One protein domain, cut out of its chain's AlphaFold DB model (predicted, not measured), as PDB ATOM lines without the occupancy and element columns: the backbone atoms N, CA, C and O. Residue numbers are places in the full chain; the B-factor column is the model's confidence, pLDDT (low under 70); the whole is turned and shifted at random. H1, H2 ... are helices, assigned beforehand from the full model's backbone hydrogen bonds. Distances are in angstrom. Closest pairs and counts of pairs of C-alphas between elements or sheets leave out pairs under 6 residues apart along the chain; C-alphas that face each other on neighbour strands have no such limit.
ATOM      1  N   ASP A   8      32.506  44.230 -36.717       88.12
ATOM      2  CA  ASP A   8      31.352  45.071 -36.387       88.12
ATOM      3  C   ASP A   8      30.029  44.286 -36.396       88.12
ATOM      4  O   ASP A   8      29.108  44.606 -35.648       88.12
ATOM      5  N   PHE A   9      29.923  43.235 -37.219       90.50
ATOM      6  CA  PHE A   9      28.755  42.348 -37.244       90.50
ATOM      7  C   PHE A   9      28.778  41.292 -36.136       90.50
ATOM      8  O   PHE A   9      27.735  40.734 -35.820       90.50
ATOM      9  N   LEU A  10      29.933  41.006 -35.541       92.25
ATOM     10  CA  LEU A  10      29.982  40.210 -34.315       92.25
ATOM     11  C   LEU A  10      29.623  41.097 -33.119       92.25
ATOM     12  O   LEU A  10      28.770  40.731 -32.316       92.25
ATOM     13  N   GLN A  11      30.166  42.317 -33.080       93.50
ATOM     14  CA  GLN A  11      29.871  43.293 -32.035       93.50
ATOM     15  C   GLN A  11      28.378  43.636 -31.964       93.50
ATOM     16  O   GLN A  11      27.829  43.689 -30.870       93.50
ATOM     17  N   ILE A  12      27.696  43.811 -33.107       95.50
ATOM     18  CA  ILE A  12      26.250  44.088 -33.106       95.50
ATOM     19  C   ILE A  12      25.447  42.950 -32.461       95.50
ATOM     20  O   ILE A  12      24.458  43.224 -31.793       95.50
ATOM     21  N   ILE A  13      25.868  41.689 -32.632       96.19
ATOM     22  CA  ILE A  13      25.201  40.543 -32.004       96.19
ATOM     23  C   ILE A  13      25.444  40.567 -30.498       96.19
ATOM     24  O   ILE A  13      24.493  40.456 -29.733       96.19
ATOM     25  N   GLU A  14      26.691  40.750 -30.060       96.00
ATOM     26  CA  GLU A  14      27.011  40.822 -28.631       96.00
ATOM     27  C   GLU A  14      26.282  41.973 -27.926       96.00
ATOM     28  O   GLU A  14      25.766  41.809 -26.819       96.00
ATOM     29  N   ASP A  15      26.248  43.149 -28.553       96.88
ATOM     30  CA  ASP A  15      25.573  44.331 -28.020       96.88
ATOM     31  C   ASP A  15      24.061  44.122 -27.974       96.88
ATOM     32  O   ASP A  15      23.438  44.433 -26.963       96.88
ATOM     33  N   PHE A  16      23.487  43.510 -29.011       97.06
ATOM     34  CA  PHE A  16      22.078  43.139 -29.034       97.06
ATOM     35  C   PHE A  16      21.720  42.144 -27.925       97.06
ATOM     36  O   PHE A  16      20.770  42.380 -27.186       97.06
ATOM     37  N   LEU A  17      22.497  41.070 -27.753       97.06
ATOM     38  CA  LEU A  17      22.274  40.092 -26.683       97.06
ATOM     39  C   LEU A  17      22.368  40.738 -25.294       97.06
ATOM     40  O   LEU A  17      21.568  40.434 -24.415       97.06
ATOM     41  N   THR A  18      23.310  41.665 -25.112       96.81
ATOM     42  CA  THR A  18      23.443  42.428 -23.861       96.81
ATOM     43  C   THR A  18      22.239  43.340 -23.639       96.81
ATOM     44  O   THR A  18      21.711  43.429 -22.533       96.81
ATOM     45  N   TRP A  19      21.786  44.013 -24.694       95.88
ATOM     46  CA  TRP A  19      20.631  44.897 -24.636       95.88
ATOM     47  C   TRP A  19      19.341  44.135 -24.309       95.88
ATOM     48  O   TRP A  19      18.542  44.627 -23.519       95.88
ATOM     49  N   LEU A  20      19.156  42.919 -24.835       95.50
ATOM     50  CA  LEU A  20      18.026  42.064 -24.460       95.50
ATOM     51  C   LEU A  20      18.023  41.743 -22.960       95.50
ATOM     52  O   LEU A  20      16.962  41.763 -22.343       95.50
ATOM     53  N   GLU A  21      19.189  41.497 -22.361       94.06
ATOM     54  CA  GLU A  21      19.290  41.238 -20.920       94.06
ATOM     55  C   GLU A  21      18.933  42.477 -20.084       94.06
ATOM     56  O   GLU A  21      18.191  42.396 -19.102       94.06
ATOM     57  N   SER A  34       7.653  44.055 -26.614       89.75
ATOM     58  CA  SER A  34       7.040  42.774 -26.953       89.75
ATOM     59  C   SER A  34       6.624  42.704 -28.429       89.75
ATOM     60  O   SER A  34       6.984  41.761 -29.133       89.75
ATOM     61  N   GLU A  35       5.947  43.740 -28.931       90.06
ATOM     62  CA  GLU A  35       5.539  43.831 -30.340       90.06
ATOM     63  C   GLU A  35       6.754  43.910 -31.274       90.06
ATOM     64  O   GLU A  35       6.837  43.185 -32.269       90.06
ATOM     65  N   ASN A  36       7.744  44.735 -30.923       92.56
ATOM     66  CA  ASN A  36       8.947  44.903 -31.735       92.56
ATOM     67  C   ASN A  36       9.773  43.606 -31.806       92.56
ATOM     68  O   ASN A  36      10.302  43.276 -32.870       92.56
ATOM     69  N   LEU A  37       9.874  42.858 -30.702       95.06
ATOM     70  CA  LEU A  37      10.579  41.578 -30.656       95.06
ATOM     71  C   LEU A  37       9.815  40.458 -31.359       95.06
ATOM     72  O   LEU A  37      10.464  39.584 -31.928       95.06
ATOM     73  N   GLN A  38       8.478  40.489 -31.394       94.50
ATOM     74  CA  GLN A  38       7.705  39.531 -32.191       94.50
ATOM     75  C   GLN A  38       8.070  39.633 -33.678       94.50
ATOM     76  O   GLN A  38       8.378  38.622 -34.303       94.50
ATOM     77  N   ALA A  39       8.124  40.852 -34.224       93.44
ATOM     78  CA  ALA A  39       8.527  41.060 -35.615       93.44
ATOM     79  C   ALA A  39       9.969  40.586 -35.883       93.44
ATOM     80  O   ALA A  39      10.242  39.978 -36.918       93.44
ATOM     81  N   LEU A  40      10.891  40.824 -34.942       96.56
ATOM     82  CA  LEU A  40      12.267  40.335 -35.054       96.56
ATOM     83  C   LEU A  40      12.344  38.804 -35.026       96.56
ATOM     84  O   LEU A  40      13.102  38.216 -35.794       96.56
ATOM     85  N   GLU A  41      11.583  38.158 -34.142       96.06
ATOM     86  CA  GLU A  41      11.533  36.700 -34.027       96.06
ATOM     87  C   GLU A  41      11.084  36.054 -35.345       96.06
ATOM     88  O   GLU A  41      11.701  35.083 -35.794       96.06
ATOM     89  N   ASP A  42      10.070  36.624 -35.999       94.81
ATOM     90  CA  ASP A  42       9.568  36.147 -37.289       94.81
ATOM     91  C   ASP A  42      10.626  36.306 -38.398       94.81
ATOM     92  O   ASP A  42      10.896  35.359 -39.148       94.81
ATOM     93  N   GLU A  43      11.291  37.467 -38.462       96.38
ATOM     94  CA  GLU A  43      12.378  37.732 -39.416       96.38
ATOM     95  C   GLU A  43      13.572  36.783 -39.210       96.38
ATOM     96  O   GLU A  43      14.101  36.224 -40.177       96.38
ATOM     97  N   LEU A  44      13.987  36.556 -37.959       96.81
ATOM     98  CA  LEU A  44      15.077  35.637 -37.624       96.81
ATOM     99  C   LEU A  44      14.706  34.186 -37.941       96.81
ATOM    100  O   LEU A  44      15.530  33.459 -38.494       96.81
ATOM    101  N   THR A  45      13.476  33.762 -37.643       95.12
ATOM    102  CA  THR A  45      13.005  32.390 -37.884       95.12
ATOM    103  C   THR A  45      13.019  32.044 -39.374       95.12
ATOM    104  O   THR A  45      13.508  30.972 -39.757       95.12
ATOM    105  N   ALA A  46      12.551  32.970 -40.217       95.12
ATOM    106  CA  ALA A  46      12.519  32.821 -41.671       95.12
ATOM    107  C   ALA A  46      13.910  32.878 -42.332       95.12
ATOM    108  O   ALA A  46      14.081  32.427 -43.467       95.12
ATOM    109  N   ALA A  47      14.918  33.420 -41.645       95.81
ATOM    110  CA  ALA A  47      16.252  33.587 -42.197       95.81
ATOM    111  C   ALA A  47      17.031  32.266 -42.318       95.81
ATOM    112  O   ALA A  47      16.889  31.327 -41.527       95.81
ATOM    113  N   GLU A  48      17.942  32.215 -43.294       94.81
ATOM    114  CA  GLU A  48      19.011  31.212 -43.297       94.81
ATOM    115  C   GLU A  48      19.889  31.372 -42.052       94.81
ATOM    116  O   GLU A  48      20.246  32.492 -41.680       94.81
ATOM    117  N   ASP A  49      20.296  30.246 -41.467       94.56
ATOM    118  CA  ASP A  49      21.168  30.221 -40.293       94.56
ATOM    119  C   ASP A  49      22.626  30.523 -40.679       94.56
ATOM    120  O   ASP A  49      23.470  29.643 -40.840       94.56
ATOM    121  N   LYS A  50      22.884  31.801 -40.957       93.81
ATOM    122  CA  LYS A  50      24.205  32.350 -41.264       93.81
ATOM    123  C   LYS A  50      24.404  33.595 -40.423       93.81
ATOM    124  O   LYS A  50      23.694  34.580 -40.629       93.81
ATOM    125  N   THR A  51      25.414  33.605 -39.560       93.62
ATOM    126  CA  THR A  51      25.660  34.705 -38.613       93.62
ATOM    127  C   THR A  51      25.702  36.078 -39.278       93.62
ATOM    128  O   THR A  51      25.077  37.005 -38.779       93.62
ATOM    129  N   LEU A  52      26.324  36.229 -40.454       93.88
ATOM    130  CA  LEU A  52      26.315  37.516 -41.165       93.88
ATOM    131  C   LEU A  52      24.905  37.960 -41.604       93.88
ATOM    132  O   LEU A  52      24.614  39.155 -41.603       93.88
ATOM    133  N   LYS A  53      24.029  37.029 -42.009       95.44
ATOM    134  CA  LYS A  53      22.633  37.349 -42.357       95.44
ATOM    135  C   LYS A  53      21.853  37.748 -41.106       95.44
ATOM    136  O   LYS A  53      21.190  38.780 -41.123       95.44
ATOM    137  N   LEU A  54      22.004  36.991 -40.023       97.12
ATOM    138  CA  LEU A  54      21.352  37.256 -38.740       97.12
ATOM    139  C   LEU A  54      21.793  38.609 -38.156       97.12
ATOM    140  O   LEU A  54      20.955  39.428 -37.789       97.12
ATOM    141  N   ALA A  55      23.093  38.916 -38.191       96.31
ATOM    142  CA  ALA A  55      23.637  40.206 -37.767       96.31
ATOM    143  C   ALA A  55      23.064  41.384 -38.573       96.31
ATOM    144  O   ALA A  55      22.807  42.456 -38.027       96.31
ATOM    145  N   LYS A  56      22.855  41.204 -39.885       96.56
ATOM    146  CA  LYS A  56      22.232  42.224 -40.742       96.56
ATOM    147  C   LYS A  56      20.761  42.440 -40.404       96.56
ATOM    148  O   LYS A  56      20.337  43.591 -40.410       96.56
ATOM    149  N   ILE A  57      20.021  41.372 -40.105       97.62
ATOM    150  CA  ILE A  57      18.625  41.455 -39.648       97.62
ATOM    151  C   ILE A  57      18.564  42.236 -38.336       97.62
ATOM    152  O   ILE A  57      17.876  43.248 -38.277       97.62
ATOM    153  N   ILE A  58      19.376  41.860 -37.342       97.50
ATOM    154  CA  ILE A  58      19.459  42.566 -36.054       97.50
ATOM    155  C   ILE A  58      19.788  44.046 -36.264       97.50
ATOM    156  O   ILE A  58      19.076  44.914 -35.772       97.50
ATOM    157  N   LYS A  59      20.822  44.357 -37.055       96.44
ATOM    158  CA  LYS A  59      21.194  45.746 -37.357       96.44
ATOM    159  C   LYS A  59      20.054  46.520 -38.027       96.44
ATOM    160  O   LYS A  59      19.815  47.678 -37.689       96.44
ATOM    161  N   GLY A  60      19.373  45.907 -38.994       96.88
ATOM    162  CA  GLY A  60      18.234  46.504 -39.689       96.88
ATOM    163  C   GLY A  60      17.066  46.777 -38.745       96.88
ATOM    164  O   GLY A  60      16.505  47.871 -38.767       96.88
ATOM    165  N   TRP A  61      16.764  45.824 -37.870       96.56
ATOM    166  CA  TRP A  61      15.745  45.956 -36.838       96.56
ATOM    167  C   TRP A  61      16.081  47.070 -35.842       96.56
ATOM    168  O   TRP A  61      15.249  47.950 -35.620       96.56
ATOM    169  N   CYS A  62      17.317  47.126 -35.329       94.75
ATOM    170  CA  CYS A  62      17.756  48.208 -34.446       94.75
ATOM    171  C   CYS A  62      17.565  49.579 -35.108       94.75
ATOM    172  O   CYS A  62      17.025  50.490 -34.488       94.75
ATOM    173  N   ASN A  63      17.925  49.713 -36.388       94.69
ATOM    174  CA  ASN A  63      17.720  50.956 -37.133       94.69
ATOM    175  C   ASN A  63      16.231  51.304 -37.292       94.69
ATOM    176  O   ASN A  63      15.850  52.457 -37.096       94.69
ATOM    177  N   LYS A  64      15.386  50.324 -37.639       94.50
ATOM    178  CA  LYS A  64      13.938  50.503 -37.835       94.50
ATOM    179  C   LYS A  64      13.244  50.986 -36.560       94.50
ATOM    180  O   LYS A  64      12.387  51.859 -36.633       94.50
ATOM    181  N   HIS A  65      13.639  50.439 -35.415       91.69
ATOM    182  CA  HIS A  65      13.043  50.737 -34.111       91.69
ATOM    183  C   HIS A  65      13.846  51.764 -33.296       91.69
ATOM    184  O   HIS A  65      13.565  51.960 -32.118       91.69
ATOM    185  N   GLN A  66      14.830  52.430 -33.916       90.62
ATOM    186  CA  GLN A  66      15.686  53.448 -33.290       90.62
ATOM    187  C   GLN A  66      16.390  52.973 -32.004       90.62
ATOM    188  O   GLN A  66      16.687  53.760 -31.104       90.62
ATOM    189  N   ILE A  67      16.700  51.678 -31.924       90.38
ATOM    190  CA  ILE A  67      17.423  51.091 -30.798       90.38
ATOM    191  C   ILE A  67      18.883  51.522 -30.881       90.38
ATOM    192  O   ILE A  67      19.600  51.179 -31.823       90.38
ATOM    193  N   THR A  68      19.322  52.276 -29.876       89.62
ATOM    194  CA  THR A  68      20.698  52.758 -29.764       89.62
ATOM    195  C   THR A  68      21.396  52.065 -28.607       89.62
ATOM    196  O   THR A  68      20.931  52.099 -27.471       89.62
ATOM    197  N   PHE A  69      22.549  51.469 -28.891       91.88
ATOM    198  CA  PHE A  69      23.381  50.824 -27.886       91.88
ATOM    199  C   PHE A  69      24.243  51.856 -27.156       91.88
ATOM    200  O   PHE A  69      25.247  52.340 -27.684       91.88
ATOM    201  N   ASN A  70      23.861  52.193 -25.925       91.75
ATOM    202  CA  ASN A  70      24.705  52.994 -25.048       91.75
ATOM    203  C   ASN A  70      25.816  52.110 -24.462       91.75
ATOM    204  O   ASN A  70      25.562  51.252 -23.618       91.75
ATOM    205  N   ARG A  71      27.061  52.337 -24.894       91.19
ATOM    206  CA  ARG A  71      28.219  51.524 -24.488       91.19
ATOM    207  C   ARG A  71      28.428  51.467 -22.976       91.19
ATOM    208  O   ARG A  71      28.765  50.404 -22.472       91.19
ATOM    209  N   GLU A  72      28.232  52.574 -22.264       93.12
ATOM    210  CA  GLU A  72      28.416  52.613 -20.808       93.12
ATOM    211  C   GLU A  72      27.366  51.747 -20.108       93.12
ATOM    212  O   GLU A  72      27.704  50.954 -19.233       93.12
ATOM    213  N   GLN A  73      26.109  51.817 -20.558       92.38
ATOM    214  CA  GLN A  73      25.038  50.964 -20.038       92.38
ATOM    215  C   GLN A  73      25.302  49.485 -20.332       92.38
ATOM    216  O   GLN A  73      25.188  48.660 -19.430       92.38
ATOM    217  N   LEU A  74      25.724  49.143 -21.555       94.38
ATOM    218  CA  LEU A  74      26.044  47.757 -21.909       94.38
ATOM    219  C   LEU A  74      27.208  47.195 -21.082       94.38
ATOM    220  O   LEU A  74      27.180  46.024 -20.710       94.38
ATOM    221  N   ILE A  75      28.223  48.008 -20.771       94.88
ATOM    222  CA  ILE A  75      29.319  47.601 -19.881       94.88
ATOM    223  C   ILE A  75      28.777  47.301 -18.483       94.88
ATOM    224  O   ILE A  75      29.084  46.243 -17.936       94.88
ATOM    225  N   THR A  76      27.940  48.178 -17.927       94.44
ATOM    226  CA  THR A  76      27.314  47.961 -16.614       94.44
ATOM    227  C   THR A  76      26.485  46.679 -16.588       94.44
ATOM    228  O   THR A  76      26.626  45.884 -15.662       94.44
ATOM    229  N   VAL A  77      25.683  46.426 -17.626       94.69
ATOM    230  CA  VAL A  77      24.877  45.199 -17.742       94.69
ATOM    231  C   VAL A  77      25.776  43.963 -17.763       94.69
ATOM    232  O   VAL A  77      25.570  43.049 -16.973       94.69
ATOM    233  N   ARG A  78      26.833  43.952 -18.586       95.12
ATOM    234  CA  ARG A  78      27.791  42.830 -18.645       95.12
ATOM    235  C   ARG A  78      28.504  42.595 -17.313       95.12
ATOM    236  O   ARG A  78      28.727  41.446 -16.943       95.12
ATOM    237  N   LEU A  79      28.853  43.659 -16.588       95.50
ATOM    238  CA  LEU A  79      29.450  43.552 -15.253       95.50
ATOM    239  C   LEU A  79      28.474  42.935 -14.244       95.50
ATOM    240  O   LEU A  79      28.885  42.085 -13.459       95.50
ATOM    241  N   HIS A  80      27.197  43.325 -14.275       93.94
ATOM    242  CA  HIS A  80      26.167  42.726 -13.423       93.94
ATOM    243  C   HIS A  80      25.921  41.250 -13.761       93.94
ATOM    244  O   HIS A  80      25.868  40.434 -12.845       93.94
ATOM    245  N   MET A  81      25.853  40.887 -15.047       94.31
ATOM    246  CA  MET A  81      25.752  39.484 -15.471       94.31
ATOM    247  C   MET A  81      26.918  38.656 -14.916       94.31
ATOM    248  O   MET A  81      26.703  37.634 -14.269       94.31
ATOM    249  N   ALA A  82      28.153  39.153 -15.057       94.31
ATOM    250  CA  ALA A  82      29.340  38.458 -14.561       94.31
ATOM    251  C   ALA A  82      29.320  38.260 -13.033       94.31
ATOM    252  O   ALA A  82      29.778  37.233 -12.535       94.31
ATOM    253  N   GLN A  83      28.758  39.209 -12.274       93.75
ATOM    254  CA  GLN A  83      28.564  39.068 -10.823       93.75
ATOM    255  C   GLN A  83      27.538  37.984 -10.460       93.75
ATOM    256  O   GLN A  83      27.619  37.414  -9.374       93.75
ATOM    257  N   GLN A  84      26.594  37.693 -11.357       91.75
ATOM    258  CA  GLN A  84      25.583  36.642 -11.211       91.75
ATOM    259  C   GLN A  84      26.045  35.284 -11.769       91.75
ATOM    260  O   GLN A  84      25.354  34.285 -11.594       91.75
ATOM    261  N   GLY A  85      27.239  35.228 -12.371       92.94
ATOM    262  CA  GLY A  85      27.783  34.025 -13.006       92.94
ATOM    263  C   GLY A  85      27.328  33.820 -14.453       92.94
ATOM    264  O   GLY A  85      27.590  32.758 -15.011       92.94
ATOM    265  N   ASP A  86      26.685  34.822 -15.054       92.50
ATOM    266  CA  ASP A  86      26.231  34.808 -16.441       92.50
ATOM    267  C   ASP A  86      27.181  35.589 -17.359       92.50
ATOM    268  O   ASP A  86      27.828  36.562 -16.965       92.50
ATOM    269  N   GLU A  87      27.223  35.204 -18.633       93.62
ATOM    270  CA  GLU A  87      27.988  35.912 -19.656       93.62
ATOM    271  C   GLU A  87      27.292  35.889 -21.020       93.62
ATOM    272  O   GLU A  87      26.487  35.009 -21.339       93.62
ATOM    273  N   ILE A  88      27.609  36.883 -21.851       93.38
ATOM    274  CA  ILE A  88      27.217  36.860 -23.258       93.38
ATOM    275  C   ILE A  88      28.093  35.820 -23.953       93.38
ATOM    276  O   ILE A  88      29.318  35.939 -23.872       93.38
ATOM    277  N   PRO A  89      27.508  34.836 -24.654       92.44
ATOM    278  CA  PRO A  89      28.293  33.807 -25.312       92.44
ATOM    279  C   PRO A  89      29.224  34.432 -26.354       92.44
ATOM    280  O   PRO A  89      28.844  35.357 -27.081       92.44
ATOM    281  N   LYS A  90      30.455  33.925 -26.434       91.25
ATOM    282  CA  LYS A  90      31.459  34.360 -27.408       91.25
ATOM    283  C   LYS A  90      32.152  33.154 -28.034       91.25
ATOM    284  O   LYS A  90      32.430  32.205 -27.306       91.25
ATOM    285  N   PRO A  91      32.448  33.185 -29.346       89.31
ATOM    286  CA  PRO A  91      33.257  32.157 -29.983       89.31
ATOM    287  C   PRO A  91      34.611  32.035 -29.293       89.31
ATOM    288  O   PRO A  91      35.310  33.037 -29.115       89.31
ATOM    289  N   ALA A  92      34.984  30.810 -28.931       89.62
ATOM    290  CA  ALA A  92      36.328  30.520 -28.455       89.62
ATOM    291  C   ALA A  92      37.371  30.751 -29.564       89.62
ATOM    292  O   ALA A  92      37.051  30.849 -30.754       89.62
ATOM    293  N   GLU A  93      38.651  30.817 -29.196       86.38
ATOM    294  CA  GLU A  93      39.724  30.948 -30.184       86.38
ATOM    295  C   GLU A  93      39.682  29.782 -31.190       86.38
ATOM    296  O   GLU A  93      39.742  28.611 -30.824       86.38
ATOM    297  N   GLY A  94      39.550  30.110 -32.479       85.62
ATOM    298  CA  GLY A  94      39.426  29.126 -33.559       85.62
ATOM    299  C   GLY A  94      38.013  28.567 -33.777       85.62
ATOM    300  O   GLY A  94      37.790  27.886 -34.781       85.62
ATOM    301  N   GLU A  95      37.050  28.881 -32.907       90.62
ATOM    302  CA  GLU A  95      35.648  28.525 -33.101       90.62
ATOM    303  C   GLU A  95      34.990  29.425 -34.152       90.62
ATOM    304  O   GLU A  95      35.253  30.625 -34.264       90.62
ATOM    305  N   ARG A  96      34.114  28.826 -34.958       89.12
ATOM    306  CA  ARG A  96      33.356  29.562 -35.966       89.12
ATOM    307  C   ARG A  96      32.204  30.320 -35.303       89.12
ATOM    308  O   ARG A  96      31.416  29.681 -34.606       89.12
ATOM    309  N   PRO A  97      32.033  31.629 -35.564       90.62
ATOM    310  CA  PRO A  97      30.917  32.390 -35.008       90.62
ATOM    311  C   PRO A  97      29.543  31.792 -35.307       90.62
ATOM    312  O   PRO A  97      28.637  31.950 -34.503       90.62
ATOM    313  N   GLU A  98      29.390  31.063 -36.412       91.56
ATOM    314  CA  GLU A  98      28.161  30.359 -36.785       91.56
ATOM    315  C   GLU A  98      27.744  29.258 -35.812       91.56
ATOM    316  O   GLU A  98      26.576  28.891 -35.787       91.56
ATOM    317  N   ILE A  99      28.670  28.731 -35.012       91.38
ATOM    318  CA  ILE A  99      28.357  27.722 -33.996       91.38
ATOM    319  C   ILE A  99      27.711  28.393 -32.780       91.38
ATOM    320  O   ILE A  99      26.741  27.872 -32.232       91.38
ATOM    321  N   VAL A 100      28.200  29.577 -32.406       94.00
ATOM    322  CA  VAL A 100      27.755  30.313 -31.216       94.00
ATOM    323  C   VAL A 100      26.578  31.235 -31.534       94.00
ATOM    324  O   VAL A 100      25.515  31.133 -30.934       94.00
ATOM    325  N   TYR A 101      26.734  32.111 -32.523       95.06
ATOM    326  CA  TYR A 101      25.756  33.111 -32.957       95.06
ATOM    327  C   TYR A 101      24.824  32.571 -34.042       95.06
ATOM    328  O   TYR A 101      24.668  33.168 -35.116       95.06
ATOM    329  N   ASN A 102      24.242  31.412 -33.756       95.12
ATOM    330  CA  ASN A 102      23.266  30.759 -34.613       95.12
ATOM    331  C   ASN A 102      21.850  31.309 -34.378       95.12
ATOM    332  O   ASN A 102      21.553  32.002 -33.400       95.12
ATOM    333  N   LYS A 103      20.951  30.972 -35.299       97.31
ATOM    334  CA  LYS A 103      19.548  31.379 -35.270       97.31
ATOM    335  C   LYS A 103      18.831  30.914 -34.007       97.31
ATOM    336  O   LYS A 103      18.041  31.678 -33.460       97.31
ATOM    337  N   ALA A 104      19.095  29.691 -33.546       96.69
ATOM    338  CA  ALA A 104      18.421  29.134 -32.377       96.69
ATOM    339  C   ALA A 104      18.690  29.975 -31.119       96.69
ATOM    340  O   ALA A 104      17.743  30.323 -30.416       96.69
ATOM    341  N   LEU A 105      19.946  30.376 -30.891       96.81
ATOM    342  CA  LEU A 105      20.314  31.273 -29.796       96.81
ATOM    343  C   LEU A 105      19.574  32.612 -29.899       96.81
ATOM    344  O   LEU A 105      18.963  33.058 -28.931       96.81
ATOM    345  N   LEU A 106      19.632  33.261 -31.066       97.38
ATOM    346  CA  LEU A 106      19.083  34.610 -31.237       97.38
ATOM    347  C   LEU A 106      17.556  34.635 -31.097       97.38
ATOM    348  O   LEU A 106      17.020  35.530 -30.446       97.38
ATOM    349  N   VAL A 107      16.866  33.637 -31.656       97.31
ATOM    350  CA  VAL A 107      15.411  33.469 -31.514       97.31
ATOM    351  C   VAL A 107      15.034  33.208 -30.056       97.31
ATOM    352  O   VAL A 107      14.117  33.850 -29.550       97.31
ATOM    353  N   ALA A 108      15.751  32.318 -29.361       96.50
ATOM    354  CA  ALA A 108      15.472  32.014 -27.958       96.50
ATOM    355  C   ALA A 108      15.603  33.259 -27.069       96.50
ATOM    356  O   ALA A 108      14.684  33.581 -26.320       96.50
ATOM    357  N   ARG A 109      16.692  34.021 -27.221       96.00
ATOM    358  CA  ARG A 109      16.931  35.238 -26.431       96.00
ATOM    359  C   ARG A 109      15.922  36.346 -26.730       96.00
ATOM    360  O   ARG A 109      15.471  37.021 -25.808       96.00
ATOM    361  N   ALA A 110      15.533  36.519 -27.996       95.50
ATOM    362  CA  ALA A 110      14.475  37.461 -28.361       95.50
ATOM    363  C   ALA A 110      13.128  37.063 -27.732       95.50
ATOM    364  O   ALA A 110      12.416  37.923 -27.215       95.50
ATOM    365  N   ARG A 111      12.804  35.765 -27.715       95.19
ATOM    366  CA  ARG A 111      11.578  35.253 -27.097       95.19
ATOM    367  C   ARG A 111      11.562  35.455 -25.582       95.19
ATOM    368  O   ARG A 111      10.577  35.975 -25.072       95.19
ATOM    369  N   GLU A 112      12.649  35.129 -24.884       93.50
ATOM    370  CA  GLU A 112      12.777  35.363 -23.435       93.50
ATOM    371  C   GLU A 112      12.532  36.835 -23.074       93.50
ATOM    372  O   GLU A 112      11.767  37.142 -22.160       93.50
ATOM    373  N   ALA A 113      13.148  37.765 -23.812       93.12
ATOM    374  CA  ALA A 113      12.961  39.195 -23.582       93.12
ATOM    375  C   ALA A 113      11.539  39.670 -23.903       93.12
ATOM    376  O   ALA A 113      10.988  40.514 -23.196       93.12
ATOM    377  N   LYS A 114      10.918  39.101 -24.938       93.50
ATOM    378  CA  LYS A 114       9.523  39.373 -25.296       93.50
ATOM    379  C   LYS A 114       8.555  38.932 -24.198       93.50
ATOM    380  O   LYS A 114       7.632  39.681 -23.897       93.50
ATOM    381  N   GLU A 115       8.755  37.745 -23.627       91.62
ATOM    382  CA  GLU A 115       7.924  37.187 -22.549       91.62
ATOM    383  C   GLU A 115       8.083  37.985 -21.245       91.62
ATOM    384  O   GLU A 115       7.090  38.306 -20.589       91.62
ATOM    385  N   ALA A 116       9.311  38.405 -20.914       89.25
ATOM    386  CA  ALA A 116       9.570  39.279 -19.768       89.25
ATOM    387  C   ALA A 116       8.863  40.640 -19.898       89.25
ATOM    388  O   ALA A 116       8.406  41.196 -18.907       89.25
ATOM    389  N   ALA A 117       8.721  41.158 -21.121       86.56
ATOM    390  CA  ALA A 117       8.049  42.429 -21.391       86.56
ATOM    391  C   ALA A 117       6.511  42.366 -21.347       86.56
ATOM    392  O   ALA A 117       5.858  43.404 -21.430       86.56
ATOM    393  N   GLN A 118       5.929  41.166 -21.282       82.00
ATOM    394  CA  GLN A 118       4.480  40.948 -21.174       82.00
ATOM    395  C   GLN A 118       4.012  40.740 -19.728       82.00
ATOM    396  O   GLN A 118       2.804  40.709 -19.488       82.00
TER     397      GLN A 118
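Overview. This is residues 8 to 21 and 34 to 118 of the 119 residues of an uncharacterized protein of Limnospira indica PCC 8005 (UniProt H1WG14). H1 sits between H4, which crosses its residues 15 to 21, and a group of H2, H3 and H6. A long loop runs from H4 to short H5, before H6. The printed part, 99 residues with six named helices, H1 to H6 in order, and no named strand, is all helix. It is compact: radius of gyration of the C-alphas 13.0 A, spans 36 by 34 by 22 A.

Along the chain. H1, residues 8 to 21, 20.0 A, begins at C-alpha 8 (31.352, 45.071, -36.387). H2 is residues 34 to 46, 18.6 A; H3 51 to 64, 19.7 A; H4 71 to 84, 20.1 A; H5 97 to 100, 5.4 A; H6 103 to 116, 20.1 A, ending at C-alpha 116 (9.570, 39.279, -19.768).

Arrangement. H1, the hub, touches H3, H4 and H6; its closest C-alphas to H3 are Phe 9 and Ala 55, 5.6 A. H2 and H6 touch at 16 degrees, a shallow tilt, opposite ways. In H1, 9 of 10 O i to N i+4 pairs are within hydrogen-bond range.

Size, cuts and confidence. Residues 22 to 33 are cut out, a 13.7 A gap between C-alphas 21 and 34. H4 to H5 is a long link. No printed residue is under 70 in pLDDT.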